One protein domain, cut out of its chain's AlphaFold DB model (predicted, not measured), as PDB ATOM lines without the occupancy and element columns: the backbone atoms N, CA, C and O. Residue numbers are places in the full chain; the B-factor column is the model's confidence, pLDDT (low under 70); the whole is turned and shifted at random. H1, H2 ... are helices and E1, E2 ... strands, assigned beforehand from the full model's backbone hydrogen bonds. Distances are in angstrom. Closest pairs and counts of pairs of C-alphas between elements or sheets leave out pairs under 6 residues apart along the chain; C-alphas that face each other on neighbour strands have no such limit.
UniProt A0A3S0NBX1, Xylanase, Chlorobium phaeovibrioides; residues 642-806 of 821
ATOM      1  N   HIS A 642     211.479 234.899 279.690       47.94
ATOM      2  CA  HIS A 642     212.089 234.767 281.012       47.94
ATOM      3  C   HIS A 642     213.206 235.780 281.332       47.94
ATOM      4  O   HIS A 642     213.270 236.203 282.481       47.94
ATOM      5  N   GLN A 643     214.021 236.249 280.374       69.25
ATOM      6  CA  GLN A 643     215.128 237.170 280.705       69.25
ATOM      7  C   GLN A 643     214.642 238.598 280.975       69.25
ATOM      8  O   GLN A 643     215.184 239.264 281.850       69.25
ATOM      9  N   TRP A 644     213.599 239.090 280.287       78.88
ATOM     10  CA  TRP A 644     213.113 240.453 280.554       78.88
ATOM     11  C   TRP A 644     212.454 240.587 281.926       78.88
ATOM     12  O   TRP A 644     212.548 241.644 282.537       78.88
ATOM     13  N   ARG A 645     211.834 239.517 282.443       80.88
ATOM     14  CA  ARG A 645     211.249 239.501 283.793       80.88
ATOM     15  C   ARG A 645     212.318 239.512 284.880       80.88
ATOM     16  O   ARG A 645     212.126 240.172 285.894       80.88
ATOM     17  N   GLU A 646     213.436 238.827 284.653       78.12
ATOM     18  CA  GLU A 646     214.612 238.898 285.528       78.12
ATOM     19  C   GLU A 646     215.227 240.303 285.495       78.12
ATOM     20  O   GLU A 646     215.402 240.913 286.544       78.12
ATOM     21  N   MET A 647     215.414 240.888 284.305       82.12
ATOM     22  CA  MET A 647     215.869 242.279 284.170       82.12
ATOM     23  C   MET A 647     214.897 243.284 284.810       82.12
ATOM     24  O   MET A 647     215.335 244.248 285.428       82.12
ATOM     25  N   ALA A 648     213.583 243.070 284.706       78.44
ATOM     26  CA  ALA A 648     212.574 243.902 285.359       78.44
ATOM     27  C   ALA A 648     212.624 243.785 286.892       78.44
ATOM     28  O   ALA A 648     212.438 244.787 287.585       78.44
ATOM     29  N   ALA A 649     212.902 242.589 287.422       77.69
ATOM     30  CA  ALA A 649     213.111 242.375 288.851       77.69
ATOM     31  C   ALA A 649     214.378 243.097 289.335       77.69
ATOM     32  O   ALA A 649     214.296 243.868 290.290       77.69
ATOM     33  N   ASP A 650     215.497 242.964 288.619       76.75
ATOM     34  CA  ASP A 650     216.726 243.718 288.901       76.75
ATOM     35  C   ASP A 650     216.457 245.234 288.876       76.75
ATOM     36  O   ASP A 650     216.872 245.976 289.768       76.75
ATOM     37  N   MET A 651     215.666 245.708 287.903       78.25
ATOM     38  CA  MET A 651     215.288 247.118 287.831       78.25
ATOM     39  C   MET A 651     214.471 247.598 289.034       78.25
ATOM     40  O   MET A 651     214.625 248.743 289.468       78.25
ATOM     41  N   SER A 652     213.615 246.740 289.593       73.50
ATOM     42  CA  SER A 652     212.812 247.073 290.773       73.50
ATOM     43  C   SER A 652     213.659 247.266 292.038       73.50
ATOM     44  O   SER A 652     213.324 248.106 292.874       73.50
ATOM     45  N   GLU A 653     214.807 246.586 292.119       76.44
ATOM     46  CA  GLU A 653     215.799 246.726 293.192       76.44
ATOM     47  C   GLU A 653     216.668 247.994 293.038       76.44
ATOM     48  O   GLU A 653     217.452 248.336 293.924       76.44
ATOM     49  N   GLY A 654     216.521 248.731 291.928       77.56
ATOM     50  CA  GLY A 654     217.187 250.017 291.690       77.56
ATOM     51  C   GLY A 654     218.604 249.920 291.117       77.56
ATOM     52  O   GLY A 654     219.235 250.954 290.896       77.56
ATOM     53  N   PHE A 655     219.099 248.715 290.819       80.56
ATOM     54  CA  PHE A 655     220.436 248.497 290.264       80.56
ATOM     55  C   PHE A 655     220.419 247.442 289.156       80.56
ATOM     56  O   PHE A 655     219.764 246.416 289.267       80.56
ATOM     57  N   LEU A 656     221.206 247.665 288.106       84.94
ATOM     58  CA  LEU A 656     221.450 246.710 287.028       84.94
ATOM     59  C   LEU A 656     222.937 246.365 286.949       84.94
ATOM     60  O   LEU A 656     223.802 247.205 287.211       84.94
ATOM     61  N   SER A 657     223.248 245.144 286.517       87.12
ATOM     62  CA  SER A 657     224.596 244.839 286.028       87.12
ATOM     63  C   SER A 657     224.854 245.568 284.702       87.12
ATOM     64  O   SER A 657     223.917 245.820 283.938       87.12
ATOM     65  N   GLY A 658     226.119 245.867 284.391       85.38
ATOM     66  CA  GLY A 658     226.485 246.431 283.087       85.38
ATOM     67  C   GLY A 658     226.031 245.577 281.902       85.38
ATOM     68  O   GLY A 658     225.510 246.096 280.916       85.38
ATOM     69  N   SER A 659     226.120 244.250 282.031       84.81
ATOM     70  CA  SER A 659     225.615 243.305 281.028       84.81
ATOM     71  C   SER A 659     224.099 243.387 280.833       84.81
ATOM     72  O   SER A 659     223.643 243.417 279.691       84.81
ATOM     73  N   SER A 660     223.323 243.482 281.921       86.00
ATOM     74  CA  SER A 660     221.858 243.612 281.851       86.00
ATOM     75  C   SER A 660     221.462 244.947 281.214       86.00
ATOM     76  O   SER A 660     220.570 245.000 280.370       86.00
ATOM     77  N   ALA A 661     222.157 246.035 281.564       86.25
ATOM     78  CA  ALA A 661     221.927 247.344 280.963       86.25
ATOM     79  C   ALA A 661     222.248 247.356 279.458       86.25
ATOM     80  O   ALA A 661     221.471 247.914 278.686       86.25
ATOM     81  N   GLU A 662     223.325 246.697 279.014       87.62
ATOM     82  CA  GLU A 662     223.638 246.576 277.582       87.62
ATOM     83  C   GLU A 662     222.605 245.721 276.831       87.62
ATOM     84  O   GLU A 662     222.252 246.020 275.688       87.62
ATOM     85  N   GLU A 663     222.068 244.676 277.463       87.44
ATOM     86  CA  GLU A 663     221.013 243.847 276.879       87.44
ATOM     87  C   GLU A 663     219.697 244.617 276.702       87.44
ATOM     88  O   GLU A 663     219.129 244.604 275.604       87.44
ATOM     89  N   ILE A 664     219.275 245.385 277.713       86.81
ATOM     90  CA  ILE A 664     218.141 246.318 277.608       86.81
ATOM     91  C   ILE A 664     218.403 247.335 276.496       86.81
ATOM     92  O   ILE A 664     217.555 247.561 275.635       86.81
ATOM     93  N   SER A 665     219.599 247.915 276.469       86.06
ATOM     94  CA  SER A 665     220.006 248.904 275.475       86.06
ATOM     95  C   SER A 665     219.895 248.351 274.044       86.06
ATOM     96  O   SER A 665     219.317 248.987 273.155       86.06
ATOM     97  N   ARG A 666     220.350 247.113 273.816       84.56
ATOM     98  CA  ARG A 666     220.212 246.395 272.536       84.56
ATOM     99  C   ARG A 666     218.752 246.131 272.177       84.56
ATOM    100  O   ARG A 666     218.365 246.356 271.029       84.56
ATOM    101  N   MET A 667     217.946 245.699 273.145       85.38
ATOM    102  CA  MET A 667     216.511 245.484 272.968       85.38
ATOM    103  C   MET A 667     215.813 246.777 272.525       85.38
ATOM    104  O   MET A 667     215.101 246.773 271.524       85.38
ATOM    105  N   LEU A 668     216.053 247.902 273.204       83.12
ATOM    106  CA  LEU A 668     215.427 249.184 272.867       83.12
ATOM    107  C   LEU A 668     215.793 249.668 271.462       83.12
ATOM    108  O   LEU A 668     214.944 250.192 270.740       83.12
ATOM    109  N   ARG A 669     217.046 249.464 271.048       81.88
ATOM    110  CA  ARG A 669     217.519 249.824 269.704       81.88
ATOM    111  C   ARG A 669     216.944 248.952 268.590       81.88
ATOM    112  O   ARG A 669     216.973 249.382 267.440       81.88
ATOM    113  N   SER A 670     216.408 247.771 268.904       81.25
ATOM    114  CA  SER A 670     215.744 246.919 267.907       81.25
ATOM    115  C   SER A 670     214.441 247.530 267.366       81.25
ATOM    116  O   SER A 670     213.982 247.149 266.289       81.25
ATOM    117  N   TYR A 671     213.877 248.529 268.059       79.81
ATOM    118  CA  TYR A 671     212.667 249.231 267.640       79.81
ATOM    119  C   TYR A 671     212.980 250.560 266.934       79.81
ATOM    120  O   TYR A 671     213.593 251.480 267.488       79.81
ATOM    121  N   ASP A 672     212.481 250.718 265.704       76.81
ATOM    122  CA  ASP A 672     212.436 252.023 265.046       76.81
ATOM    123  C   ASP A 672     211.261 252.872 265.580       76.81
ATOM    124  O   ASP A 672     210.410 252.418 266.348       76.81
ATOM    125  N   ALA A 673     211.194 254.147 265.182       66.88
ATOM    126  CA  ALA A 673     210.134 255.039 265.661       66.88
ATOM    127  C   ALA A 673     208.720 254.569 265.259       66.88
ATOM    128  O   ALA A 673     207.756 254.873 265.963       66.88
ATOM    129  N   ARG A 674     208.590 253.830 264.147       73.00
ATOM    130  CA  ARG A 674     207.307 253.270 263.704       73.00
ATOM    131  C   ARG A 674     206.912 252.063 264.546       73.00
ATOM    132  O   ARG A 674     205.748 251.973 264.914       73.00
ATOM    133  N   GLY A 675     207.857 251.191 264.889       79.06
ATOM    134  CA  GLY A 675     207.652 250.056 265.787       79.06
ATOM    135  C   GLY A 675     207.205 250.509 267.173       79.06
ATOM    136  O   GLY A 675     206.189 250.034 267.670       79.06
ATOM    137  N   VAL A 676     207.880 251.514 267.742       82.50
ATOM    138  CA  VAL A 676     207.482 252.111 269.029       82.50
ATOM    139  C   VAL A 676     206.067 252.684 268.961       82.50
ATOM    140  O   VAL A 676     205.237 252.410 269.821       82.50
ATOM    141  N   HIS A 677     205.766 253.467 267.926       83.50
ATOM    142  CA  HIS A 677     204.443 254.062 267.749       83.50
ATOM    143  C   HIS A 677     203.335 253.003 267.607       83.50
ATOM    144  O   HIS A 677     202.304 253.085 268.271       83.50
ATOM    145  N   LYS A 678     203.579 251.971 266.792       87.75
ATOM    146  CA  LYS A 678     202.656 250.856 266.564       87.75
ATOM    147  C   LYS A 678     202.357 250.081 267.848       87.75
ATOM    148  O   LYS A 678     201.193 249.815 268.132       87.75
ATOM    149  N   ASN A 679     203.380 249.747 268.632       88.19
ATOM    150  CA  ASN A 679     203.191 248.990 269.867       88.19
ATOM    151  C   ASN A 679     202.560 249.834 270.985       88.19
ATOM    152  O   ASN A 679     201.790 249.300 271.773       88.19
ATOM    153  N   ARG A 680     202.772 251.157 271.012       90.00
ATOM    154  CA  ARG A 680     202.032 252.062 271.911       90.00
ATOM    155  C   ARG A 680     200.543 252.133 271.568       90.00
ATOM    156  O   ARG A 680     199.716 252.112 272.474       90.00
ATOM    157  N   ILE A 681     200.193 252.153 270.279       91.00
ATOM    158  CA  ILE A 681     198.798 252.004 269.838       91.00
ATOM    159  C   ILE A 681     198.246 250.658 270.312       91.00
ATOM    160  O   ILE A 681     197.201 250.632 270.955       91.00
ATOM    161  N   ALA A 682     198.955 249.555 270.060       92.88
ATOM    162  CA  ALA A 682     198.522 248.226 270.487       92.88
ATOM    163  C   ALA A 682     198.342 248.131 272.012       92.88
ATOM    164  O   ALA A 682     197.336 247.595 272.454       92.88
ATOM    165  N   MET A 683     199.232 248.734 272.804       91.56
ATOM    166  CA  MET A 683     199.130 248.811 274.264       91.56
ATOM    167  C   MET A 683     197.863 249.526 274.721       91.56
ATOM    168  O   MET A 683     197.142 249.006 275.567       91.56
ATOM    169  N   VAL A 684     197.537 250.674 274.125       90.94
ATOM    170  CA  VAL A 684     196.287 251.381 274.436       90.94
ATOM    171  C   VAL A 684     195.069 250.551 274.047       90.94
ATOM    172  O   VAL A 684     194.123 250.455 274.825       90.94
ATOM    173  N   LEU A 685     195.084 249.917 272.872       93.50
ATOM    174  CA  LEU A 685     193.984 249.050 272.448       93.50
ATOM    175  C   LEU A 685     193.817 247.849 273.387       93.50
ATOM    176  O   LEU A 685     192.690 247.491 273.714       93.50
ATOM    177  N   ASP A 686     194.917 247.249 273.841       93.06
ATOM    178  CA  ASP A 686     194.912 246.118 274.766       93.06
ATOM    179  C   ASP A 686     194.370 246.520 276.144       93.06
ATOM    180  O   ASP A 686     193.486 245.834 276.658       93.06
ATOM    181  N   ALA A 687     194.785 247.670 276.688       90.38
ATOM    182  CA  ALA A 687     194.241 248.214 277.937       90.38
ATOM    183  C   ALA A 687     192.724 248.458 277.842       90.38
ATOM    184  O   ALA A 687     191.968 248.124 278.749       90.38
ATOM    185  N   VAL A 688     192.242 248.950 276.696       89.56
ATOM    186  CA  VAL A 688     190.798 249.115 276.430       89.56
ATOM    187  C   VAL A 688     190.058 247.770 276.411       89.56
ATOM    188  O   VAL A 688     188.867 247.723 276.710       89.56
ATOM    189  N   THR A 689     190.722 246.657 276.072       87.56
ATOM    190  CA  THR A 689     190.091 245.325 276.173       87.56
ATOM    191  C   THR A 689     190.031 244.776 277.590       87.56
ATOM    192  O   THR A 689     189.159 243.957 277.877       87.56
ATOM    193  N   ARG A 690     190.958 245.191 278.453       83.06
ATOM    194  CA  ARG A 690     191.120 244.671 279.813       83.06
ATOM    195  C   ARG A 690     190.299 245.457 280.832       83.06
ATOM    196  O   ARG A 690     189.803 244.867 281.789       83.06
ATOM    197  N   SER A 691     190.073 246.748 280.582       80.56
ATOM    198  CA  SER A 691     189.345 247.630 281.488       80.56
ATOM    199  C   SER A 691     188.404 248.592 280.759       80.56
ATOM    200  O   SER A 691     188.746 249.204 279.749       80.56
ATOM    201  N   ALA A 692     187.219 248.789 281.343       65.88
ATOM    202  CA  ALA A 692     186.292 249.862 280.973       65.88
ATOM    203  C   ALA A 692     186.858 251.268 281.260       65.88
ATOM    204  O   ALA A 692     186.422 252.244 280.644       65.88
ATOM    205  N   SER A 693     187.842 251.344 282.163       71.69
ATOM    206  CA  SER A 693     188.586 252.540 282.560       71.69
ATOM    207  C   SER A 693     190.073 252.342 282.230       71.69
ATOM    208  O   SER A 693     190.900 252.215 283.139       71.69
ATOM    209  N   PRO A 694     190.443 252.301 280.937       76.75
ATOM    210  CA  PRO A 694     191.778 251.885 280.489       76.75
ATOM    211  C   PRO A 694     192.900 252.813 280.963       76.75
ATOM    212  O   PRO A 694     194.062 252.427 280.977       76.75
ATOM    213  N   MET A 695     192.568 254.040 281.375       77.94
ATOM    214  CA  MET A 695     193.553 255.009 281.855       77.94
ATOM    215  C   MET A 695     194.214 254.591 283.166       77.94
ATOM    216  O   MET A 695     195.413 254.803 283.312       77.94
ATOM    217  N   THR A 696     193.470 253.990 284.098       72.94
ATOM    218  CA  THR A 696     194.048 253.493 285.357       72.94
ATOM    219  C   THR A 696     195.084 252.415 285.064       72.94
ATOM    220  O   THR A 696     196.210 252.493 285.538       72.94
ATOM    221  N   GLU A 697     194.743 251.487 284.172       74.25
ATOM    222  CA  GLU A 697     195.612 250.381 283.774       74.25
ATOM    223  C   GLU A 697     196.852 250.847 282.993       74.25
ATOM    224  O   GLU A 697     197.961 250.371 283.229       74.25
ATOM    225  N   LEU A 698     196.697 251.830 282.098       73.81
ATOM    226  CA  LEU A 698     197.818 252.435 281.368       73.81
ATOM    227  C   LEU A 698     198.755 253.231 282.279       73.81
ATOM    228  O   LEU A 698     199.952 253.323 281.998       73.81
ATOM    229  N   TYR A 699     198.217 253.836 283.338       73.94
ATOM    230  CA  TYR A 699     199.016 254.537 284.337       73.94
ATOM    231  C   TYR A 699     199.745 253.560 285.247       73.94
ATOM    232  O   TYR A 699     200.935 253.754 285.468       73.94
ATOM    233  N   GLU A 700     199.080 252.503 285.713       70.88
ATOM    234  CA  GLU A 700     199.694 251.444 286.517       70.88
ATOM    235  C   GLU A 700     200.820 250.732 285.763       70.88
ATOM    236  O   GLU A 700     201.900 250.539 286.322       70.88
ATOM    237  N   ALA A 701     200.613 250.423 284.481       66.00
ATOM    238  CA  ALA A 701     201.586 249.705 283.660       66.00
ATOM    239  C   ALA A 701     202.921 250.454 283.479       66.00
ATOM    240  O   ALA A 701     203.939 249.822 283.215       66.00
ATOM    241  N   VAL A 702     202.941 251.787 283.613       60.06
ATOM    242  CA  VAL A 702     204.139 252.613 283.363       60.06
ATOM    243  C   VAL A 702     204.224 253.772 284.373       60.06
ATOM    244  O   VAL A 702     204.491 254.925 284.033       60.06
ATOM    245  N   CYS A 703     203.990 253.466 285.652       54.12
ATOM    246  CA  CYS A 703     203.937 254.429 286.767       54.12
ATOM    247  C   CYS A 703     205.252 255.204 287.027       54.12
ATOM    248  O   CYS A 703     205.289 256.086 287.886       54.12
ATOM    249  N   CYS A 704     206.327 254.893 286.298       51.94
ATOM    250  CA  CYS A 704     207.684 255.382 286.537       51.94
ATOM    251  C   CYS A 704     208.045 256.687 285.803       51.94
ATOM    252  O   CYS A 704     209.170 257.152 285.954       51.94
ATOM    253  N   SER A 705     207.151 257.307 285.017       50.94
ATOM    254  CA  SER A 705     207.428 258.641 284.460       50.94
ATOM    255  C   SER A 705     206.190 259.530 284.336       50.94
ATOM    256  O   SER A 705     205.102 259.113 283.930       50.94
ATOM    257  N   MET A 706     206.351 260.802 284.705       51.69
ATOM    258  CA  MET A 706     205.294 261.808 284.587       51.69
ATOM    259  C   MET A 706     205.037 262.163 283.112       51.69
ATOM    260  O   MET A 706     203.912 262.528 282.763       51.69
ATOM    261  N   GLU A 707     206.033 261.977 282.233       54.91
ATOM    262  CA  GLU A 707     205.885 262.150 280.785       54.91
ATOM    263  C   GLU A 707     204.945 261.115 280.145       54.91
ATOM    264  O   GLU A 707     204.226 261.454 279.199       54.91
ATOM    265  N   TRP A 708     204.876 259.878 280.664       65.44
ATOM    266  CA  TRP A 708     204.007 258.848 280.085       65.44
ATOM    267  C   TRP A 708     202.517 259.152 280.258       65.44
ATOM    268  O   TRP A 708     201.736 258.873 279.353       65.44
ATOM    269  N   LYS A 709     202.097 259.798 281.355       61.78
ATOM    270  CA  LYS A 709     200.671 260.119 281.575       61.78
ATOM    271  C   LYS A 709     200.092 260.974 280.443       61.78
ATOM    272  O   LYS A 709     199.010 260.690 279.933       61.78
ATOM    273  N   ALA A 710     200.851 261.976 279.996       61.59
ATOM    274  CA  ALA A 710     200.484 262.809 278.850       61.59
ATOM    275  C   ALA A 710     200.519 262.025 277.525       61.59
ATOM    276  O   ALA A 710     199.707 262.265 276.629       61.59
ATOM    277  N   LEU A 711     201.440 261.067 277.403       65.25
ATOM    278  CA  LEU A 711     201.603 260.254 276.205       65.25
ATOM    279  C   LEU A 711     200.488 259.203 276.055       65.25
ATOM    280  O   LEU A 711     199.954 259.057 274.957       65.25
ATOM    281  N   ALA A 712     200.060 258.554 277.140       71.12
ATOM    282  CA  ALA A 712     198.921 257.635 277.168       71.12
ATOM    283  C   ALA A 712     197.618 258.331 276.744       71.12
ATOM    284  O   ALA A 712     196.888 257.814 275.901       71.12
ATOM    285  N   LEU A 713     197.373 259.550 277.244       69.69
ATOM    286  CA  LEU A 713     196.232 260.379 276.836       69.69
ATOM    287  C   LEU A 713     196.291 260.750 275.350       69.69
ATOM    288  O   LEU A 713     195.291 260.641 274.640       69.69
ATOM    289  N   LYS A 714     197.475 261.132 274.856       80.31
ATOM    290  CA  LYS A 714     197.690 261.399 273.431       80.31
ATOM    291  C   LYS A 714     197.356 260.171 272.577       80.31
ATOM    292  O   LYS A 714     196.649 260.319 271.585       80.31
ATOM    293  N   TYR A 715     197.849 258.989 272.946       80.31
ATOM    294  CA  TYR A 715     197.615 257.763 272.181       80.31
ATOM    295  C   TYR A 715     196.173 257.269 272.283       80.31
ATOM    296  O   TYR A 715     195.642 256.811 271.277       80.31
ATOM    297  N   LEU A 716     195.507 257.429 273.433       80.56
ATOM    298  CA  LEU A 716     194.072 257.165 273.565       80.56
ATOM    299  C   LEU A 716     193.253 258.070 272.639       80.56
ATOM    300  O   LEU A 716     192.384 257.586 271.916       80.56
ATOM    301  N   ASN A 717     193.568 259.364 272.598       75.44
ATOM    302  CA  ASN A 717     192.933 260.293 271.668       75.44
ATOM    303  C   ASN A 717     193.210 259.910 270.204       75.44
ATOM    304  O   ASN A 717     192.306 259.903 269.374       75.44
ATOM    305  N   GLU A 718     194.446 259.533 269.886       82.25
ATOM    306  CA  GLU A 718     194.844 259.112 268.542       82.25
ATOM    307  C   GLU A 718     194.087 257.863 268.068       82.25
ATOM    308  O   GLU A 718     193.545 257.868 266.965       82.25
ATOM    309  N   VAL A 719     193.952 256.821 268.896       81.50
ATOM    310  CA  VAL A 719     193.177 255.623 268.518       81.50
ATOM    311  C   VAL A 719     191.674 255.891 268.408       81.50
ATOM    312  O   VAL A 719     190.992 255.194 267.653       81.50
ATOM    313  N   CYS A 720     191.154 256.909 269.100       76.38
ATOM    314  CA  CYS A 720     189.781 257.378 268.910       76.38
ATOM    315  C   CYS A 720     189.620 258.103 267.567       76.38
ATOM    316  O   CYS A 720     188.704 257.792 266.808       76.38
ATOM    317  N   LEU A 721     190.545 259.008 267.226       70.75
ATOM    318  CA  LEU A 721     190.552 259.728 265.944       70.75
ATOM    319  C   LEU A 721     190.715 258.790 264.742       70.75
ATOM    320  O   LEU A 721     190.111 259.012 263.695       70.75
ATOM    321  N   LEU A 722     191.505 257.727 264.897       78.81
ATOM    322  CA  LEU A 722     191.695 256.693 263.879       78.81
ATOM    323  C   LEU A 722     190.523 255.699 263.804       78.81
ATOM    324  O   LEU A 722     190.527 254.807 262.958       78.81
ATOM    325  N   GLY A 723     189.514 255.840 264.671       85.50
ATOM    326  CA  GLY A 723     188.323 254.994 264.684       85.50
ATOM    327  C   GLY A 723     188.569 253.572 265.191       85.50
ATOM    328  O   GLY A 723     187.764 252.683 264.918       85.50
ATOM    329  N   TYR A 724     189.662 253.324 265.915       91.19
ATOM    330  CA  TYR A 724     189.969 252.027 266.532       91.19
ATOM    331  C   TYR A 724     189.293 251.856 267.895       91.19
ATOM    332  O   TYR A 724     188.953 250.741 268.295       91.19
ATOM    333  N   VAL A 725     189.047 252.964 268.587       87.69
ATOM    334  CA  VAL A 725     188.354 253.002 269.874       87.69
ATOM    335  C   VAL A 725     187.121 253.884 269.754       87.69
ATOM    336  O   VAL A 725     187.180 254.979 269.203       87.69
ATOM    337  N   ALA A 726     186.001 253.396 270.276       82.44
ATOM    338  CA  ALA A 726     184.785 254.166 270.453       82.44
ATOM    339  C   ALA A 726     184.598 254.469 271.939       82.44
ATOM    340  O   ALA A 726     184.611 253.565 272.781       82.44
ATOM    341  N   ILE A 727     184.387 255.746 272.234       76.12
ATOM    342  CA  ILE A 727     183.995 256.224 273.555       76.12
ATOM    343  C   ILE A 727     182.494 256.483 273.500       76.12
ATOM    344  O   ILE A 727     182.014 257.197 272.621       76.12
ATOM    345  N   ASN A 728     181.753 255.873 274.415       69.75
ATOM    346  CA  ASN A 728     180.353 256.196 274.660       69.75
ATOM    347  C   ASN A 728     180.205 256.786 276.068       69.75
ATOM    348  O   ASN A 728     181.174 256.851 276.821       69.75
ATOM    349  N   ASP A 729     178.989 257.196 276.429       47.09
ATOM    350  CA  ASP A 729     178.706 257.951 277.657       47.09
ATOM    351  C   ASP A 729     179.167 257.272 278.963       47.09
ATOM    352  O   ASP A 729     179.146 257.911 280.015       47.09
ATOM    353  N   ARG A 730     179.530 255.977 278.939       49.22
ATOM    354  CA  ARG A 730     179.925 255.217 280.139       49.22
ATOM    355  C   ARG A 730     181.105 254.258 279.971       49.22
ATOM    356  O   ARG A 730     181.606 253.775 280.980       49.22
ATOM    357  N   PHE A 731     181.539 253.950 278.751       68.62
ATOM    358  CA  PHE A 731     182.557 252.934 278.490       68.62
ATOM    359  C   PHE A 731     183.450 253.310 277.309       68.62
ATOM    360  O   PHE A 731     183.009 253.876 276.305       68.62
ATOM    361  N   VAL A 732     184.710 252.899 277.406       77.75
ATOM    362  CA  VAL A 732     185.642 252.867 276.280       77.75
ATOM    363  C   VAL A 732     185.647 251.446 275.723       77.75
ATOM    364  O   VAL A 732     185.738 250.482 276.478       77.75
ATOM    365  N   SER A 733     185.499 251.288 274.409       86.38
ATOM    366  CA  SER A 733     185.467 249.962 273.783       86.38
ATOM    367  C   SER A 733     186.138 249.957 272.416       86.38
ATOM    368  O   SER A 733     186.139 250.959 271.702       86.38
ATOM    369  N   LEU A 734     186.692 248.810 272.021       91.56
ATOM    370  CA  LEU A 734     187.258 248.658 270.684       91.56
ATOM    371  C   LEU A 734     186.165 248.606 269.609       91.56
ATOM    372  O   LEU A 734     185.174 247.873 269.731       91.56
ATOM    373  N   THR A 735     186.403 249.301 268.501       93.19
ATOM    374  CA  THR A 735     185.649 249.108 267.257       93.19
ATOM    375  C   THR A 735     186.071 247.792 266.583       93.19
ATOM    376  O   THR A 735     187.075 247.186 266.973       93.19
ATOM    377  N   PRO A 736     185.340 247.300 265.562       93.69
ATOM    378  CA  PRO A 736     185.782 246.146 264.777       93.69
ATOM    379  C   PRO A 736     187.198 246.319 264.207       93.69
ATOM    380  O   PRO A 736     188.010 245.408 264.327       93.69
ATOM    381  N   SER A 737     187.516 247.508 263.689       87.50
ATOM    382  CA  SER A 737     188.841 247.831 263.153       87.50
ATOM    383  C   SER A 737     189.920 247.877 264.237       87.50
ATOM    384  O   SER A 737     191.031 247.413 264.007       87.50
ATOM    385  N   GLY A 738     189.603 248.373 265.439       91.88
ATOM    386  CA  GLY A 738     190.534 248.323 266.569       91.88
ATOM    387  C   GLY A 738     190.803 246.903 267.060       91.88
ATOM    388  O   GLY A 738     191.942 246.569 267.374       91.88
ATOM    389  N   ARG A 739     189.779 246.037 267.074       95.19
ATOM    390  CA  ARG A 739     189.950 244.608 267.389       95.19
ATOM    391  C   ARG A 739     190.843 243.912 266.371       95.19
ATOM    392  O   ARG A 739     191.749 243.195 266.774       95.19
ATOM    393  N   GLU A 740     190.611 244.142 265.081       93.25
ATOM    394  CA  GLU A 740     191.426 243.578 264.003       93.25
ATOM    395  C   GLU A 740     192.886 244.032 264.107       93.25
ATOM    396  O   GLU A 740     193.789 243.198 264.065       93.25
ATOM    397  N   LEU A 741     193.118 245.326 264.354       92.44
ATOM    398  CA  LEU A 741     194.462 245.870 264.529       92.44
ATOM    399  C   LEU A 741     195.171 245.287 265.758       92.44
ATOM    400  O   LEU A 741     196.350 244.950 265.680       92.44
ATOM    401  N   LEU A 742     194.467 245.130 266.884       94.69
ATOM    402  CA  LEU A 742     195.033 244.510 268.082       94.69
ATOM    403  C   LEU A 742     195.329 243.018 267.864       94.69
ATOM    404  O   LEU A 742     196.375 242.528 268.284       94.69
ATOM    405  N   THR A 743     194.443 242.287 267.182       93.81
ATOM    406  CA  THR A 743     194.687 240.889 266.795       93.81
ATOM    407  C   THR A 743     195.902 240.776 265.881       93.81
ATOM    408  O   THR A 743     196.746 239.909 266.105       93.81
ATOM    409  N   GLN A 744     196.030 241.674 264.901       90.88
ATOM    410  CA  GLN A 744     197.197 241.738 264.031       90.88
ATOM    411  C   GLN A 744     198.468 242.009 264.843       90.88
ATOM    412  O   GLN A 744     199.427 241.249 264.726       90.88
ATOM    413  N   ALA A 745     198.461 243.014 265.721       88.69
ATOM    414  CA  ALA A 745     199.607 243.338 266.563       88.69
ATOM    415  C   ALA A 745     200.039 242.139 267.424       88.69
ATOM    416  O   ALA A 745     201.218 241.795 267.440       88.69
ATOM    417  N   ARG A 746     199.092 241.447 268.074       90.88
ATOM    418  CA  ARG A 746     199.369 240.226 268.854       90.88
ATOM    419  C   ARG A 746     199.957 239.109 267.981       90.88
ATOM    420  O   ARG A 746     200.898 238.444 268.398       90.88
ATOM    421  N   SER A 747     199.460 238.928 266.754       87.31
ATOM    422  CA  SER A 747     200.013 237.944 265.804       87.31
ATOM    423  C   SER A 747     201.425 238.288 265.316       87.31
ATOM    424  O   SER A 747     202.192 237.402 264.953       87.31
ATOM    425  N   GLU A 748     201.778 239.573 265.346       83.62
ATOM    426  CA  GLU A 748     203.095 240.105 264.994       83.62
ATOM    427  C   GLU A 748     204.031 240.207 266.215       83.62
ATOM    428  O   GLU A 748     205.121 240.766 266.102       83.62
ATOM    429  N   GLY A 749     203.628 239.651 267.365       81.88
ATOM    430  CA  GLY A 749     204.462 239.524 268.561       81.88
ATOM    431  C   GLY A 749     204.257 240.598 269.630       81.88
ATOM    432  O   GLY A 749     205.083 240.700 270.532       81.88
ATOM    433  N   PHE A 750     203.190 241.402 269.562       89.50
ATOM    434  CA  PHE A 750     202.844 242.333 270.641       89.50
ATOM    435  C   PHE A 750     202.369 241.585 271.897       89.50
ATOM    436  O   PHE A 750     201.398 240.826 271.846       89.50
ATOM    437  N   ASP A 751     203.012 241.879 273.028       89.25
ATOM    438  CA  ASP A 751     202.618 241.472 274.376       89.25
ATOM    439  C   ASP A 751     202.583 242.710 275.283       89.25
ATOM    440  O   ASP A 751     203.491 243.543 275.241       89.25
ATOM    441  N   TYR A 752     201.518 242.854 276.073       87.50
ATOM    442  CA  TYR A 752     201.279 244.065 276.863       87.50
ATOM    443  C   TYR A 752     202.302 244.254 277.980       87.50
ATOM    444  O   TYR A 752     202.818 245.354 278.145       87.50
ATOM    445  N   ASP A 753     202.603 243.192 278.731       84.62
ATOM    446  CA  ASP A 753     203.467 243.281 279.910       84.62
ATOM    447  C   ASP A 753     204.920 243.503 279.479       84.62
ATOM    448  O   ASP A 753     205.636 244.332 280.042       84.62
ATOM    449  N   TYR A 754     205.336 242.820 278.411       85.81
ATOM    450  CA  TYR A 754     206.624 243.053 277.778       85.81
ATOM    451  C   TYR A 754     206.736 244.474 277.213       85.81
ATOM    452  O   TYR A 754     207.764 245.129 277.386       85.81
ATOM    453  N   TRP A 755     205.687 244.995 276.571       87.56
ATOM    454  CA  TRP A 755     205.726 246.358 276.049       87.56
ATOM    455  C   TRP A 755     205.691 247.420 277.154       87.56
ATOM    456  O   TRP A 755     206.368 248.437 277.031       87.56
ATOM    457  N   ALA A 756     204.980 247.176 278.255       84.69
ATOM    458  CA  ALA A 756     205.023 248.026 279.441       84.69
ATOM    459  C   ALA A 756     206.448 248.112 280.017       84.69
ATOM    460  O   ALA A 756     206.932 249.203 280.329       84.69
ATOM    461  N   PHE A 757     207.164 246.982 280.062       85.25
ATOM    462  CA  PHE A 757     208.585 246.944 280.410       85.25
ATOM    463  C   PHE A 757     209.445 247.755 279.429       85.25
ATOM    464  O   PHE A 757     210.220 248.611 279.856       85.25
ATOM    465  N   VAL A 758     209.272 247.558 278.116       85.62
ATOM    466  CA  VAL A 758     209.988 248.333 277.084       85.62
ATOM    467  C   VAL A 758     209.732 249.835 277.242       85.62
ATOM    468  O   VAL A 758     210.672 250.624 277.166       85.62
ATOM    469  N   GLU A 759     208.488 250.240 277.492       83.56
ATOM    470  CA  GLU A 759     208.105 251.640 277.682       83.56
ATOM    471  C   GLU A 759     208.762 252.246 278.928       83.56
ATOM    472  O   GLU A 759     209.283 253.360 278.861       83.56
ATOM    473  N   CYS A 760     208.826 251.493 280.028       80.88
ATOM    474  CA  CYS A 760     209.561 251.887 281.229       80.88
ATOM    475  C   CYS A 760     211.051 252.117 280.917       80.88
ATOM    476  O   CYS A 760     211.603 253.183 281.201       80.88
ATOM    477  N   CYS A 761     211.696 251.171 280.230       82.00
ATOM    478  CA  CYS A 761     213.100 251.286 279.838       82.00
ATOM    479  C   CYS A 761     213.359 252.445 278.854       82.00
ATOM    480  O   CYS A 761     214.405 253.090 278.930       82.00
ATOM    481  N   LEU A 762     212.418 252.761 277.954       80.88
ATOM    482  CA  LEU A 762     212.518 253.896 277.022       80.88
ATOM    483  C   LEU A 762     212.585 255.260 277.720       80.88
ATOM    484  O   LEU A 762     212.953 256.230 277.060       80.88
ATOM    485  N   GLN A 763     212.213 255.345 278.999       75.19
ATOM    486  CA  GLN A 763     212.244 256.572 279.800       75.19
ATOM    487  C   GLN A 763     213.345 256.551 280.875       75.19
ATOM    488  O   GLN A 763     213.486 257.503 281.644       75.19
ATOM    489  N   GLN A 764     214.124 255.469 280.963       75.56
ATOM    490  CA  GLN A 764     215.015 255.245 282.093       75.56
ATOM    491  C   GLN A 764     216.382 255.923 281.912       75.56
ATOM    492  O   GLN A 764     217.235 255.501 281.119       75.56
ATOM    493  N   THR A 765     216.631 256.932 282.746       82.50
ATOM    494  CA  THR A 765     217.977 257.470 282.991       82.50
ATOM    495  C   THR A 765     218.691 256.685 284.085       82.50
ATOM    496  O   THR A 765     218.078 256.275 285.075       82.50
ATOM    497  N   VAL A 766     219.999 256.513 283.930       85.31
ATOM    498  CA  VAL A 766     220.844 255.716 284.817       85.31
ATOM    499  C   VAL A 766     222.120 256.461 285.186       85.31
ATOM    500  O   VAL A 766     222.628 257.270 284.409       85.31
ATOM    501  N   SER A 767     222.638 256.174 286.372       88.38
ATOM    502  CA  SER A 767     223.951 256.598 286.839       88.38
ATOM    503  C   SER A 767     224.943 255.451 286.736       88.38
ATOM    504  O   SER A 767     224.658 254.313 287.100       88.38
ATOM    505  N   VAL A 768     226.134 255.764 286.250       87.25
ATOM    506  CA  VAL A 768     227.204 254.801 286.004       87.25
ATOM    507  C   VAL A 768     228.512 255.367 286.515       87.25
ATOM    508  O   VAL A 768     228.880 256.503 286.214       87.25
ATOM    509  N   VAL A 769     229.223 254.574 287.313       88.69
ATOM    510  CA  VAL A 769     230.544 254.947 287.817       88.69
ATOM    511  C   VAL A 769     231.565 254.678 286.720       88.69
ATOM    512  O   VAL A 769     231.742 253.545 286.283       88.69
ATOM    513  N   CYS A 770     232.254 255.723 286.273       88.12
ATOM    514  CA  CYS A 770     233.263 255.624 285.232       88.12
ATOM    515  C   CYS A 770     234.445 254.753 285.703       88.12
ATOM    516  O   CYS A 770     235.136 255.152 286.645       88.12
ATOM    517  N   PRO A 771     234.773 253.638 285.021       87.56
ATOM    518  CA  PRO A 771     235.905 252.785 285.389       87.56
ATOM    519  C   PRO A 771     237.266 253.483 285.232       87.56
ATOM    520  O   PRO A 771     238.238 253.092 285.872       87.56
ATOM    521  N   HIS A 772     237.353 254.544 284.419       87.38
ATOM    522  CA  HIS A 772     238.609 255.262 284.174       87.38
ATOM    523  C   HIS A 772     238.952 256.313 285.233       87.38
ATOM    524  O   HIS A 772     240.129 256.546 285.498       87.38
ATOM    525  N   CYS A 773     237.955 256.997 285.804       89.69
ATOM    526  CA  CYS A 773     238.196 258.114 286.730       89.69
ATOM    527  C   CYS A 773     237.355 258.078 288.011       89.69
ATOM    528  O   CYS A 773     237.484 258.975 288.841       89.69
ATOM    529  N   GLY A 774     236.481 257.082 288.175       86.25
ATOM    530  CA  GLY A 774     235.619 256.914 289.347       86.25
ATOM    531  C   GLY A 774     234.480 257.931 289.470       86.25
ATOM    532  O   GLY A 774     233.755 257.896 290.459       86.25
ATOM    533  N   SER A 775     234.310 258.845 288.508       86.19
ATOM    534  CA  SER A 775     233.210 259.818 288.538       86.19
ATOM    535  C   SER A 775     231.877 259.183 288.136       86.19
ATOM    536  O   SER A 775     231.838 258.292 287.288       86.19
ATOM    537  N   VAL A 776     230.780 259.654 288.727       85.50
ATOM    538  CA  VAL A 776     229.428 259.236 288.340       85.50
ATOM    539  C   VAL A 776     228.999 260.022 287.105       85.50
ATOM    540  O   VAL A 776     229.004 261.254 287.100       85.50
ATOM    541  N   THR A 777     228.627 259.306 286.054       81.50
ATOM    542  CA  THR A 777     228.087 259.853 284.811       81.50
ATOM    543  C   THR A 777     226.626 259.450 284.690       81.50
ATOM    544  O   THR A 777     226.290 258.283 284.865       81.50
ATOM    545  N   GLN A 778     225.760 260.413 284.391       84.62
ATOM    546  CA  GLN A 778     224.365 260.138 284.067       84.62
ATOM    547  C   GLN A 778     224.218 259.916 282.564       84.62
ATOM    548  O   GLN A 778     224.746 260.683 281.760       84.62
ATOM    549  N   THR A 779     223.488 258.875 282.187       84.88
ATOM    550  CA  THR A 779     223.192 258.525 280.797       84.88
ATOM    551  C   THR A 779     221.786 257.927 280.693       84.88
ATOM    552  O   THR A 779     221.080 257.784 281.689       84.88
ATOM    553  N   HIS A 780     221.345 257.596 279.486       87.81
ATOM    554  CA  HIS A 780     220.096 256.876 279.250       87.81
ATOM    555  C   HIS A 780     220.396 255.424 278.895       87.81
ATOM    556  O   HIS A 780     221.295 255.163 278.094       87.81
ATOM    557  N   VAL A 781     219.580 254.483 279.380       81.88
ATOM    558  CA  VAL A 781     219.740 253.044 279.090       81.88
ATOM    559  C   VAL A 781     219.553 252.686 277.604       81.88
ATOM    560  O   VAL A 781     219.756 251.552 277.209       81.88
ATOM    561  N   TYR A 782     219.175 253.647 276.752       82.56
ATOM    562  CA  TYR A 782     218.978 253.444 275.310       82.56
ATOM    563  C   TYR A 782     220.310 253.460 274.541       82.56
ATOM    564  O   TYR A 782     220.431 252.879 273.455       82.56
ATOM    565  N   TRP A 783     221.313 254.163 275.075       80.69
ATOM    566  CA  TRP A 783     222.589 254.369 274.400       80.69
ATOM    567  C   TRP A 783     223.493 253.143 274.542       80.69
ATOM    568  O   TRP A 783     223.614 252.585 275.624       80.69
ATOM    569  N   SER A 784     224.153 252.733 273.456       74.44
ATOM    570  CA  SER A 784     225.184 251.678 273.480       74.44
ATOM    571  C   SER A 784     226.513 252.165 274.043       74.44
ATOM    572  O   SER A 784     227.380 251.368 274.386       74.44
ATOM    573  N   SER A 785     226.714 253.481 274.040       83.44
ATOM    574  CA  SER A 785     227.900 254.133 274.561       83.44
ATOM    575  C   SER A 785     227.586 255.554 274.994       83.44
ATOM    576  O   SER A 785     226.635 256.177 274.513       83.44
ATOM    577  N   PHE A 786     228.371 256.065 275.930       86.75
ATOM    578  CA  PHE A 786     228.214 257.399 276.491       86.75
ATOM    579  C   PHE A 786     229.550 257.891 277.038       86.75
ATOM    580  O   PHE A 786     230.362 257.105 277.521       86.75
ATOM    581  N   ASP A 787     229.786 259.196 276.977       88.12
ATOM    582  CA  ASP A 787     231.048 259.762 277.441       88.12
ATOM    583  C   ASP A 787     230.976 260.108 278.925       88.12
ATOM    584  O   ASP A 787     230.014 260.710 279.407       88.12
ATOM    585  N   CYS A 788     232.034 259.760 279.651       83.00
ATOM    586  CA  CYS A 788     232.201 260.164 281.034       83.00
ATOM    587  C   CYS A 788     232.181 261.695 281.158       83.00
ATOM    588  O   CYS A 788     232.983 262.387 280.527       83.00
ATOM    589  N   SER A 789     231.332 262.220 282.042       77.94
ATOM    590  CA  SER A 789     231.150 263.665 282.246       77.94
ATOM    591  C   SER A 789     232.420 264.392 282.710       77.94
ATOM    592  O   SER A 789     232.546 265.598 282.499       77.94
ATOM    593  N   GLN A 790     233.366 263.668 283.318       86.06
ATOM    594  CA  GLN A 790     234.603 264.223 283.865       86.06
ATOM    595  C   GLN A 790     235.824 264.007 282.963       86.06
ATOM    596  O   GLN A 790     236.571 264.951 282.710       86.06
ATOM    597  N   CYS A 791     236.082 262.769 282.523       86.50
ATOM    598  CA  CYS A 791     237.293 262.442 281.756       86.50
ATOM    599  C   CYS A 791     237.064 262.322 280.246       86.50
ATOM    600  O   CYS A 791     238.034 262.118 279.519       86.50
ATOM    601  N   ALA A 792     235.812 262.438 279.784       84.31
ATOM    602  CA  ALA A 792     235.413 262.294 278.384       84.31
ATOM    603  C   ALA A 792     235.799 260.949 277.736       84.31
ATOM    604  O   ALA A 792     235.802 260.834 276.515       84.31
ATOM    605  N   ALA A 793     236.132 259.928 278.534       84.62
ATOM    606  CA  ALA A 793     236.301 258.573 278.026       84.62
ATOM    607  C   ALA A 793     234.936 258.015 277.614       84.62
ATOM    608  O   ALA A 793     233.993 258.079 278.406       84.62
ATOM    609  N   THR A 794     234.849 257.467 276.405       90.25
ATOM    610  CA  THR A 794     233.668 256.741 275.936       90.25
ATOM    611  C   THR A 794     233.557 255.423 276.692       90.25
ATOM    612  O   THR A 794     234.507 254.645 276.735       90.25
ATOM    613  N   LEU A 795     232.403 255.205 277.309       85.19
ATOM    614  CA  LEU A 795     232.062 254.031 278.100       85.19
ATOM    615  C   LEU A 795     230.973 253.242 277.384       85.19
ATOM    616  O   LEU A 795     230.058 253.843 276.816       85.19
ATOM    617  N   HIS A 796     231.031 251.919 277.477       89.81
ATOM    618  CA  HIS A 796     229.913 251.037 277.165       89.81
ATOM    619  C   HIS A 796     229.325 250.470 278.458       89.81
ATOM    620  O   HIS A 796     230.007 250.407 279.483       89.81
ATOM    621  N   PHE A 797     228.055 250.054 278.449       87.25
ATOM    622  CA  PHE A 797     227.458 249.463 279.652       87.25
ATOM    623  C   PHE A 797     228.169 248.171 280.071       87.25
ATOM    624  O   PHE A 797     228.319 247.932 281.264       87.25
ATOM    625  N   GLU A 798     228.693 247.397 279.117       86.19
ATOM    626  CA  GLU A 798     229.493 246.192 279.380       86.19
ATOM    627  C   GLU A 798     230.801 246.456 280.150       86.19
ATOM    628  O   GLU A 798     231.294 245.564 280.840       86.19
ATOM    629  N   ASP A 799     231.322 247.686 280.099       81.69
ATOM    630  CA  ASP A 799     232.553 248.087 280.789       81.69
ATOM    631  C   ASP A 799     232.314 248.494 282.255       81.69
ATOM    632  O   ASP A 799     233.261 248.784 282.994       81.69
ATOM    633  N   VAL A 800     231.049 248.566 282.687       83.25
ATOM    634  CA  VAL A 800     230.653 249.076 284.003       83.25
ATOM    635  C   VAL A 800     230.108 247.944 284.872       83.25
ATOM    636  O   VAL A 800     229.271 247.155 284.453       83.25
ATOM    637  N   LEU A 801     230.562 247.865 286.125       80.19
ATOM    638  CA  LEU A 801     230.146 246.795 287.042       80.19
ATOM    639  C   LEU A 801     228.677 246.924 287.469       80.19
ATOM    640  O   LEU A 801     227.944 245.936 287.475       80.19
ATOM    641  N   THR A 802     228.253 248.138 287.816       81.56
ATOM    642  CA  THR A 802     226.907 248.434 288.312       81.56
ATOM    643  C   THR A 802     226.363 249.729 287.721       81.56
ATOM    644  O   THR A 802     227.064 250.736 287.599       81.56
ATOM    645  N   VAL A 803     225.083 249.687 287.375       85.44
ATOM    646  CA  VAL A 803     224.297 250.770 286.794       85.44
ATOM    647  C   VAL A 803     223.174 251.081 287.778       85.44
ATOM    648  O   VAL A 803     222.303 250.250 288.012       85.44
ATOM    649  N   GLU A 804     223.200 252.257 288.390       86.56
ATOM    650  CA  GLU A 804     222.164 252.690 289.326       86.56
ATOM    651  C   GLU A 804     221.004 253.323 288.556       86.56
ATOM    652  O   GLU A 804     221.190 254.216 287.724       86.56
ATOM    653  N   LEU A 805     219.790 252.864 288.826       80.06
ATOM    654  CA  LEU A 805     218.585 253.394 288.210       80.06
ATOM    655  C   LEU A 805     218.106 254.595 289.012       80.06
ATOM    656  O   LEU A 805     217.872 254.512 290.217       80.06
ATOM    657  N   HIS A 806     217.884 255.720 288.339       69.06
ATOM    658  CA  HIS A 806     217.172 256.814 288.978       69.06
ATOM    659  C   HIS A 806     215.690 256.458 289.069       69.06
ATOM    660  O   HIS A 806     214.967 256.536 288.078       69.06
TER     661      HIS A 806
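This is residues 642 to 806 of the 821 residues of the protein "Xylanase" of Chlorobium phaeovibrioides (UniProt A0A3S0NBX1). The model is a rod of two lobes with H7 between them: in one lobe H4, H5 and H6 pack round the long helix H3 with the small hairpin E2 and E3 at the far end, and in the other H1 and H2 are on one face of a four-stranded sheet. The printed part has 165 residues with seven named helices and six named strands, in the order H1 E1 H2 H3 H4 H5 E2 E3 H6 H7 E4 E5 E6. The larger sheet runs E1, E6, E4, E5, antiparallel throughout, and the class is mixed, helices and strands. The whole is only just compact, close to loose, with a radius of gyration of the C-alphas of 18.2 A and spans of 60 by 28 by 25 A.

H1, residues 643 to 652, begins with C-alpha 643 at (215.128, 237.170, 280.705). E1 is residues 655 to 657, and H2 is 658 to 669, 16.5 A long. H3, residues 673 to 690, measures 25.9 A. H4 is 694 to 701, and H5 is 706 to 721, 23.9 A long. E2 is 725 to 727 and E3 732 to 734. H6, 736 to 747, measures 16.5 A, and H7 is 752 to 761. E4, 765 to 769, E5, 776 to 780, and E6, 802 to 805, follow; C-alpha 805 is at (218.585, 253.394, 288.210).

H3 is the hub and touches four helices. It touches H5, about perpendicular at 80 degrees, closest at the C-alphas of Val 684 and Leu 716, 6.3 A. It touches H6 at a steep tilt of 65 degrees, closest at Ala 682 and Leu 742, C-alphas 5.6 A apart. H4 and H5 form a helical hairpin. In the hairpin E2 and E3, N 726 and O 733 are 2.8 A apart. H7 touches H3, with the C-alphas of Met 683 and Tyr 752 5.8 A apart, and only just touches H1 and H2, with 3 pairs of C-alphas within 8 A each. H1 and H2 lie on the same face of the larger sheet. There N 656 and O 803, E1 to E6, N 767 and O 804, E4 to E6, and N 766 and O 779, E4 to E5, are each 2.8 A apart. Every O i to N i+4 pair is within hydrogen-bond range in H1, H2, H3, H4, H6 and H7; in H5, 11 of 12 are.

The C-alphas farthest apart, those of Asp 729 and His 772, are 60.3 A apart. The printed part has no cut. The link from E5 to E6, residues 781 to 801, is long. Mean pLDDT of the printed part is 80.9; 21 residues are under 70, among them 701 to 711 and 728 to 731.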